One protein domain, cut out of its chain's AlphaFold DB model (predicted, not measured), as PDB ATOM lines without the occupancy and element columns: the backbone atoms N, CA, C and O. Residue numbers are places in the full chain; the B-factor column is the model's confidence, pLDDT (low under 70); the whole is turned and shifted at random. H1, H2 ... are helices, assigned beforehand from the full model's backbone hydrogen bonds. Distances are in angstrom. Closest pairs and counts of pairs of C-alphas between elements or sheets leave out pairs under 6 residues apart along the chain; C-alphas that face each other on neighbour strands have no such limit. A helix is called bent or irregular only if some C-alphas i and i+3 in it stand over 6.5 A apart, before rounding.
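This is residues 28 to 85 of the 85 residues of an uncharacterized protein of Candidatus Woesearchaeota archaeon (UniProt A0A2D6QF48). A long helical arm sticks out from a small head: the bent helix H3 turns sharply near residues 61 and 62, and its second arm, H3b, runs away from the head with residues 67 to 85 standing free. In the head, H1 packs crosswise on the first arm, H3a, and the short H2 lies at the corner after H1. The printed part has 58 residues with three named helices, H1, H2 and H3 in chain order, and no named strand; the class is all helix. The whole is extended, with a radius of gyration of the C-alphas of 16.3 A and spans of 55 by 20 by 13 A, the arm making the length.

H3, residues 50 to 80, was assigned as one helix by its hydrogen bonds but is bent: C-alphas 60 and 63 are 8.5 A apart. Its arm H3b, residues 63 to 80, is 25.6 A long and ends at C-alpha 80 (100.575, 136.150, 179.993). H3a, residues 50 to 60, is 17.9 A long and irregular, with C-alphas 57 and 60 7.9 A apart. H1, residues 28 to 39, is 13.9 A long and begins at C-alpha 28 (107.891, 118.811, 200.659). H2, residues 43 to 46, is 4.7 A long.

H3a and H3b touch only at the corner, about perpendicular at 77 degrees; their closest C-alphas, of Phe 57 and Gly 63, are 4.2 A apart. H1 and H3a touch at a steep tilt of 54 degrees, opposite ways, closest at the C-alphas of Trp 34 and Thr 56, 5.5 A. H1, with residues 37 to 38 alone, only just touches H2, only at the corner, with 3 pairs of C-alphas within 8 A, the closest being Asp 38 and Ala 44 at 4.3 A. H3b is apart from H1 and H2. Every O i to N i+4 pair is within hydrogen-bond range in H1 and H3b, and 6 of 7 in H3a; H2 is too short for such a pair.

The C-alphas farthest apart, of Pro 42 and Ser 85, are 55.7 A apart. The printed part has no cut, and both links, H1 to H2 and H2 to H3, are tight. The mean pLDDT of the printed part is 82.9; residue 39, residues 41 to 45 and residues 83 to 85 are under 70.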
ATOM      1  N   GLY A  28     108.535 119.687 199.686       92.12
ATOM      2  CA  GLY A  28     107.891 118.811 200.659       92.12
ATOM      3  C   GLY A  28     107.738 117.394 200.122       92.12
ATOM      4  O   GLY A  28     108.294 116.454 200.687       92.12
ATOM      5  N   VAL A  29     107.026 117.238 199.002       90.50
ATOM      6  CA  VAL A  29     106.787 115.906 198.422       90.50
ATOM      7  C   VAL A  29     108.059 115.338 197.797       90.50
ATOM      8  O   VAL A  29     108.325 114.154 197.973       90.50
ATOM      9  N   GLY A  30     108.886 116.166 197.151       89.94
ATOM     10  CA  GLY A  30     110.174 115.724 196.601       89.94
ATOM     11  C   GLY A  30     111.152 115.247 197.674       89.94
ATOM     12  O   GLY A  30     111.707 114.154 197.566       89.94
ATOM     13  N   GLY A  31     111.305 116.013 198.759       88.25
ATOM     14  CA  GLY A  31     112.125 115.610 199.902       88.25
ATOM     15  C   GLY A  31     111.586 114.357 200.594       88.25
ATOM     16  O   GLY A  31     112.352 113.457 200.929       88.25
ATOM     17  N   PHE A  32     110.267 114.242 200.749       87.12
ATOM     18  CA  PHE A  32     109.638 113.047 201.313       87.12
ATOM     19  C   PHE A  32     109.825 111.804 200.427       87.12
ATOM     20  O   PHE A  32     110.164 110.733 200.934       87.12
ATOM     21  N   ALA A  33     109.661 111.948 199.108       87.38
ATOM     22  CA  ALA A  33     109.907 110.890 198.132       87.38
ATOM     23  C   ALA A  33     111.363 110.404 198.192       87.38
ATOM     24  O   ALA A  33     111.607 109.198 198.190       87.38
ATOM     25  N   TRP A  34     112.317 111.330 198.329       85.31
ATOM     26  CA  TRP A  34     113.723 110.999 198.551       85.31
ATOM     27  C   TRP A  34     113.930 110.220 199.855       85.31
ATOM     28  O   TRP A  34     114.513 109.137 199.838       85.31
ATOM     29  N   ILE A  35     113.415 110.734 200.978       86.00
ATOM     30  CA  ILE A  35     113.566 110.129 202.312       86.00
ATOM     31  C   ILE A  35     113.058 108.685 202.334       86.00
ATOM     32  O   ILE A  35     113.770 107.795 202.803       86.00
ATOM     33  N   LEU A  36     111.849 108.453 201.815       79.31
ATOM     34  CA  LEU A  36     111.238 107.125 201.804       79.31
ATOM     35  C   LEU A  36     111.946 106.141 200.879       79.31
ATOM     36  O   LEU A  36     111.890 104.938 201.135       79.31
ATOM     37  N   ARG A  37     112.556 106.623 199.792       77.50
ATOM     38  CA  ARG A  37     113.140 105.740 198.788       77.50
ATOM     39  C   ARG A  37     114.602 105.427 199.061       77.50
ATOM     40  O   ARG A  37     114.943 104.258 199.179       77.50
ATOM     41  N   ASP A  38     115.426 106.460 199.165       72.69
ATOM     42  CA  ASP A  38     116.887 106.333 199.193       72.69
ATOM     43  C   ASP A  38     117.536 107.183 200.308       72.69
ATOM     44  O   ASP A  38     118.753 107.201 200.432       72.69
ATOM     45  N   GLY A  39     116.766 107.893 201.144       69.88
ATOM     46  CA  GLY A  39     117.319 108.752 202.201       69.88
ATOM     47  C   GLY A  39     117.554 108.068 203.554       69.88
ATOM     48  O   GLY A  39     118.424 108.514 204.298       69.88
ATOM     49  N   LEU A  40     116.794 107.014 203.887       72.00
ATOM     50  CA  LEU A  40     116.855 106.345 205.203       72.00
ATOM     51  C   LEU A  40     116.894 104.804 205.157       72.00
ATOM     52  O   LEU A  40     117.061 104.169 206.197       72.00
ATOM     53  N   GLY A  41     116.708 104.184 203.989       67.31
ATOM     54  CA  GLY A  41     116.675 102.723 203.848       67.31
ATOM     55  C   GLY A  41     118.066 102.092 203.693       67.31
ATOM     56  O   GLY A  41     119.006 102.780 203.309       67.31
ATOM     57  N   PRO A  42     118.224 100.774 203.905       65.75
ATOM     58  CA  PRO A  42     119.482 100.069 203.617       65.75
ATOM     59  C   PRO A  42     119.896 100.183 202.139       65.75
ATOM     60  O   PRO A  42     121.079 100.119 201.815       65.75
ATOM     61  N   ASP A  43     118.933 100.431 201.246       66.75
ATOM     62  CA  ASP A  43     119.174 100.687 199.826       66.75
ATOM     63  C   ASP A  43     119.825 102.053 199.539       66.75
ATOM     64  O   ASP A  43     120.392 102.228 198.456       66.75
ATOM     65  N   ALA A  44     119.813 102.981 200.510       68.62
ATOM     66  CA  ALA A  44     120.433 104.309 200.423       68.62
ATOM     67  C   ALA A  44     121.940 104.240 200.141       68.62
ATOM     68  O   ALA A  44     122.502 105.100 199.472       68.62
ATOM     69  N   VAL A  45     122.598 103.196 200.652       69.62
ATOM     70  CA  VAL A  45     124.025 102.921 200.423       69.62
ATOM     71  C   VAL A  45     124.263 101.923 199.289       69.62
ATOM     72  O   VAL A  45     125.374 101.847 198.771       69.62
ATOM     73  N   ALA A  46     123.236 101.173 198.878       71.38
ATOM     74  CA  ALA A  46     123.335 100.185 197.803       71.38
ATOM     75  C   ALA A  46     123.163 100.806 196.408       71.38
ATOM     76  O   ALA A  46     123.668 100.271 195.420       71.38
ATOM     77  N   THR A  47     122.448 101.928 196.316       73.88
ATOM     78  CA  THR A  47     122.122 102.581 195.046       73.88
ATOM     79  C   THR A  47     122.901 103.881 194.925       73.88
ATOM     80  O   THR A  47     122.792 104.755 195.776       73.88
ATOM     81  N   THR A  48     123.692 104.030 193.863       76.75
ATOM     82  CA  THR A  48     124.531 105.217 193.644       76.75
ATOM     83  C   THR A  48     124.298 105.830 192.265       76.75
ATOM     84  O   THR A  48     123.776 105.198 191.341       76.75
ATOM     85  N   GLY A  49     124.672 107.104 192.124       79.25
ATOM     86  CA  GLY A  49     124.611 107.823 190.853       79.25
ATOM     87  C   GLY A  49     123.186 108.028 190.326       79.25
ATOM     88  O   GLY A  49     122.243 108.259 191.082       79.25
ATOM     89  N   GLY A  50     123.017 107.961 189.003       82.00
ATOM     90  CA  GLY A  50     121.750 108.288 188.334       82.00
ATOM     91  C   GLY A  50     120.568 107.379 188.695       82.00
ATOM     92  O   GLY A  50     119.419 107.796 188.566       82.00
ATOM     93  N   ALA A  51     120.820 106.165 189.194       83.56
ATOM     94  CA  ALA A  51     119.762 105.237 189.595       83.56
ATOM     95  C   ALA A  51     118.923 105.767 190.773       83.56
ATOM     96  O   ALA A  51     117.710 105.553 190.804       83.56
ATOM     97  N   VAL A  52     119.553 106.514 191.686       84.38
ATOM     98  CA  VAL A  52     118.894 107.168 192.830       84.38
ATOM     99  C   VAL A  52     117.924 108.249 192.346       84.38
ATOM    100  O   VAL A  52     116.783 108.345 192.804       84.38
ATOM    101  N   LEU A  53     118.333 109.022 191.336       83.81
ATOM    102  CA  LEU A  53     117.487 110.055 190.737       83.81
ATOM    103  C   LEU A  53     116.267 109.438 190.057       83.81
ATOM    104  O   LEU A  53     115.146 109.867 190.311       83.81
ATOM    105  N   VAL A  54     116.461 108.397 189.241       87.44
ATOM    106  CA  VAL A  54     115.354 107.705 188.560       87.44
ATOM    107  C   VAL A  54     114.358 107.145 189.574       87.44
ATOM    108  O   VAL A  54     113.154 107.354 189.434       87.44
ATOM    109  N   ARG A  55     114.838 106.479 190.628       85.25
ATOM    110  CA  ARG A  55     113.973 105.949 191.691       85.25
ATOM    111  C   ARG A  55     113.207 107.046 192.423       85.25
ATOM    112  O   ARG A  55     112.006 106.890 192.647       85.25
ATOM    113  N   THR A  56     113.868 108.151 192.747       86.19
ATOM    114  CA  THR A  56     113.224 109.299 193.397       86.19
ATOM    115  C   THR A  56     112.155 109.909 192.493       86.19
ATOM    116  O   THR A  56     111.026 110.107 192.930       86.19
ATOM    117  N   PHE A  57     112.459 110.130 191.211       88.81
ATOM    118  CA  PHE A  57     111.499 110.679 190.250       88.81
ATOM    119  C   PHE A  57     110.269 109.787 190.054       88.81
ATOM    120  O   PHE A  57     109.179 110.296 189.801       88.81
ATOM    121  N   TRP A  58     110.411 108.471 190.188       88.88
ATOM    122  CA  TRP A  58     109.277 107.548 190.099       88.88
ATOM    123  C   TRP A  58     108.515 107.368 191.412       88.88
ATOM    124  O   TRP A  58     107.369 106.914 191.397       88.88
ATOM    125  N   THR A  59     109.100 107.752 192.545       87.31
ATOM    126  CA  THR A  59     108.439 107.652 193.848       87.31
ATOM    127  C   THR A  59     107.274 108.637 193.902       87.31
ATOM    128  O   THR A  59     107.441 109.833 193.684       87.31
ATOM    129  N   PHE A  60     106.065 108.103 194.105       86.00
ATOM    130  CA  PHE A  60     104.789 108.828 193.980       86.00
ATOM    131  C   PHE A  60     104.610 109.589 192.658       86.00
ATOM    132  O   PHE A  60     103.888 110.582 192.615       86.00
ATOM    133  N   TYR A  61     105.263 109.143 191.578       88.44
ATOM    134  CA  TYR A  61     105.276 109.848 190.293       88.44
ATOM    135  C   TYR A  61     105.732 111.314 190.404       88.44
ATOM    136  O   TYR A  61     105.303 112.156 189.612       88.44
ATOM    137  N   TRP A  62     106.612 111.629 191.361       92.44
ATOM    138  CA  TRP A  62     107.056 112.999 191.612       92.44
ATOM    139  C   TRP A  62     107.615 113.678 190.349       92.44
ATOM    140  O   TRP A  62     107.190 114.776 190.000       92.44
ATOM    141  N   GLY A  63     108.480 112.991 189.599       90.44
ATOM    142  CA  GLY A  63     109.065 113.472 188.344       90.44
ATOM    143  C   GLY A  63     108.040 113.722 187.233       90.44
ATOM    144  O   GLY A  63     108.000 114.835 186.705       90.44
ATOM    145  N   PRO A  64     107.184 112.744 186.878       94.38
ATOM    146  CA  PRO A  64     106.088 112.965 185.936       94.38
ATOM    147  C   PRO A  64     105.180 114.150 186.299       94.38
ATOM    148  O   PRO A  64     104.812 114.926 185.418       94.38
ATOM    149  N   VAL A  65     104.860 114.340 187.582       93.62
ATOM    150  CA  VAL A  65     104.057 115.492 188.027       93.62
ATOM    151  C   VAL A  65     104.836 116.801 187.873       93.62
ATOM    152  O   VAL A  65     104.276 117.775 187.376       93.62
ATOM    153  N   CYS A  66     106.131 116.828 188.200       92.75
ATOM    154  CA  CYS A  66     106.987 117.995 187.957       92.75
ATOM    155  C   CYS A  66     107.037 118.376 186.467       92.75
ATOM    156  O   CYS A  66     106.958 119.556 186.134       92.75
ATOM    157  N   LEU A  67     107.108 117.393 185.562       94.50
ATOM    158  CA  LEU A  67     107.045 117.643 184.118       94.50
ATOM    159  C   LEU A  67     105.697 118.241 183.699       94.50
ATOM    160  O   LEU A  67     105.668 119.186 182.911       94.50
ATOM    161  N   ALA A  68     104.587 117.729 184.231       94.06
ATOM    162  CA  ALA A  68     103.263 118.276 183.946       94.06
ATOM    163  C   ALA A  68     103.127 119.728 184.440       94.06
ATOM    164  O   ALA A  68     102.633 120.579 183.697       94.06
ATOM    165  N   LEU A  69     103.612 120.027 185.650       92.31
ATOM    166  CA  LEU A  69     103.627 121.386 186.205       92.31
ATOM    167  C   LEU A  69     104.472 122.335 185.349       92.31
ATOM    168  O   LEU A  69     103.996 123.411 184.995       92.31
ATOM    169  N   LEU A  70     105.656 121.900 184.907       92.75
ATOM    170  CA  LEU A  70     106.505 122.682 184.008       92.75
ATOM    171  C   LEU A  70     105.784 123.022 182.693       92.75
ATOM    172  O   LEU A  70     105.854 124.152 182.213       92.75
ATOM    173  N   VAL A  71     105.071 122.060 182.102       95.44
ATOM    174  CA  VAL A  71     104.292 122.297 180.876       95.44
ATOM    175  C   VAL A  71     103.183 123.320 181.124       95.44
ATOM    176  O   VAL A  71     102.988 124.218 180.299       95.44
ATOM    177  N   VAL A  72     102.476 123.217 182.252       93.00
ATOM    178  CA  VAL A  72     101.440 124.184 182.640       93.00
ATOM    179  C   VAL A  72     102.035 125.580 182.802       93.00
ATOM    180  O   VAL A  72     101.493 126.525 182.224       93.00
ATOM    181  N   ASP A  73     103.167 125.709 183.490       90.69
ATOM    182  CA  ASP A  73     103.862 126.983 183.683       90.69
ATOM    183  C   ASP A  73     104.305 127.597 182.354       90.69
ATOM    184  O   ASP A  73     104.077 128.783 182.114       90.69
ATOM    185  N   VAL A  74     104.863 126.798 181.439       92.81
ATOM    186  CA  VAL A  74     105.262 127.274 180.104       92.81
ATOM    187  C   VAL A  74     104.052 127.764 179.308       92.81
ATOM    188  O   VAL A  74     104.108 128.827 178.681       92.81
ATOM    189  N   ILE A  75     102.945 127.015 179.320       93.06
ATOM    190  CA  ILE A  75     101.707 127.416 178.636       93.06
ATOM    191  C   ILE A  75     101.163 128.707 179.244       93.06
ATOM    192  O   ILE A  75     100.739 129.607 178.513       93.06
ATOM    193  N   TRP A  76     101.162 128.805 180.567       88.12
ATOM    194  CA  TRP A  76     100.625 129.954 181.274       88.12
ATOM    195  C   TRP A  76     101.492 131.206 181.093       88.12
ATOM    196  O   TRP A  76     100.956 132.267 180.765       88.12
ATOM    197  N   TRP A  77     102.819 131.080 181.163       86.12
ATOM    198  CA  TRP A  77     103.760 132.159 180.856       86.12
ATOM    199  C   TRP A  77     103.571 132.687 179.428       86.12
ATOM    200  O   TRP A  77     103.425 133.894 179.227       86.12
ATOM    201  N   ARG A  78     103.447 131.785 178.441       89.69
ATOM    202  CA  ARG A  78     103.135 132.165 177.051       89.69
ATOM    203  C   ARG A  78     101.799 132.892 176.919       89.69
ATOM    204  O   ARG A  78     101.662 133.753 176.056       89.69
ATOM    205  N   ARG A  79     100.793 132.542 177.726       85.88
ATOM    206  CA  ARG A  79      99.496 133.235 177.710       85.88
ATOM    207  C   ARG A  79      99.596 134.636 178.300       85.88
ATOM    208  O   ARG A  79      98.996 135.528 177.710       85.88
ATOM    209  N   ARG A  80     100.349 134.825 179.391       81.31
ATOM    210  CA  ARG A  80     100.575 136.150 179.993       81.31
ATOM    211  C   ARG A  80     101.210 137.121 178.998       81.31
ATOM    212  O   ARG A  80     100.622 138.156 178.727       81.31
ATOM    213  N   GLY A  81     102.296 136.721 178.331       76.25
ATOM    214  CA  GLY A  81     102.999 137.591 177.377       76.25
ATOM    215  C   GLY A  81     102.197 138.023 176.137       76.25
ATOM    216  O   GLY A  81     102.630 138.929 175.439       76.25
ATOM    217  N   ARG A  82     101.039 137.406 175.847       71.06
ATOM    218  CA  ARG A  82     100.121 137.847 174.773       71.06
ATOM    219  C   ARG A  82      99.050 138.838 175.238       71.06
ATOM    220  O   ARG A  82      98.320 139.352 174.403       71.06
ATOM    221  N   LEU A  83      98.864 139.004 176.547       61.66
ATOM    222  CA  LEU A  83      97.910 139.968 177.108       61.66
ATOM    223  C   LEU A  83      98.558 141.343 177.322       61.66
ATOM    224  O   LEU A  83      97.840 142.331 177.427       61.66
ATOM    225  N   ASP A  84      99.892 141.387 177.354       60.81
ATOM    226  CA  ASP A  84     100.691 142.591 177.598       60.81
ATOM    227  C   ASP A  84     101.113 143.321 176.297       60.81
ATOM    228  O   ASP A  84     101.814 144.330 176.360       60.81
ATOM    229  N   SER A  85     100.710 142.806 175.126       54.44
ATOM    230  CA  SER A  85     101.012 143.314 173.771       54.44
ATOM    231  C   SER A  85      99.777 143.882 173.086       54.44
ATOM    232  O   SER A  85      99.881 144.967 172.476       54.44
TER     233      SER A  85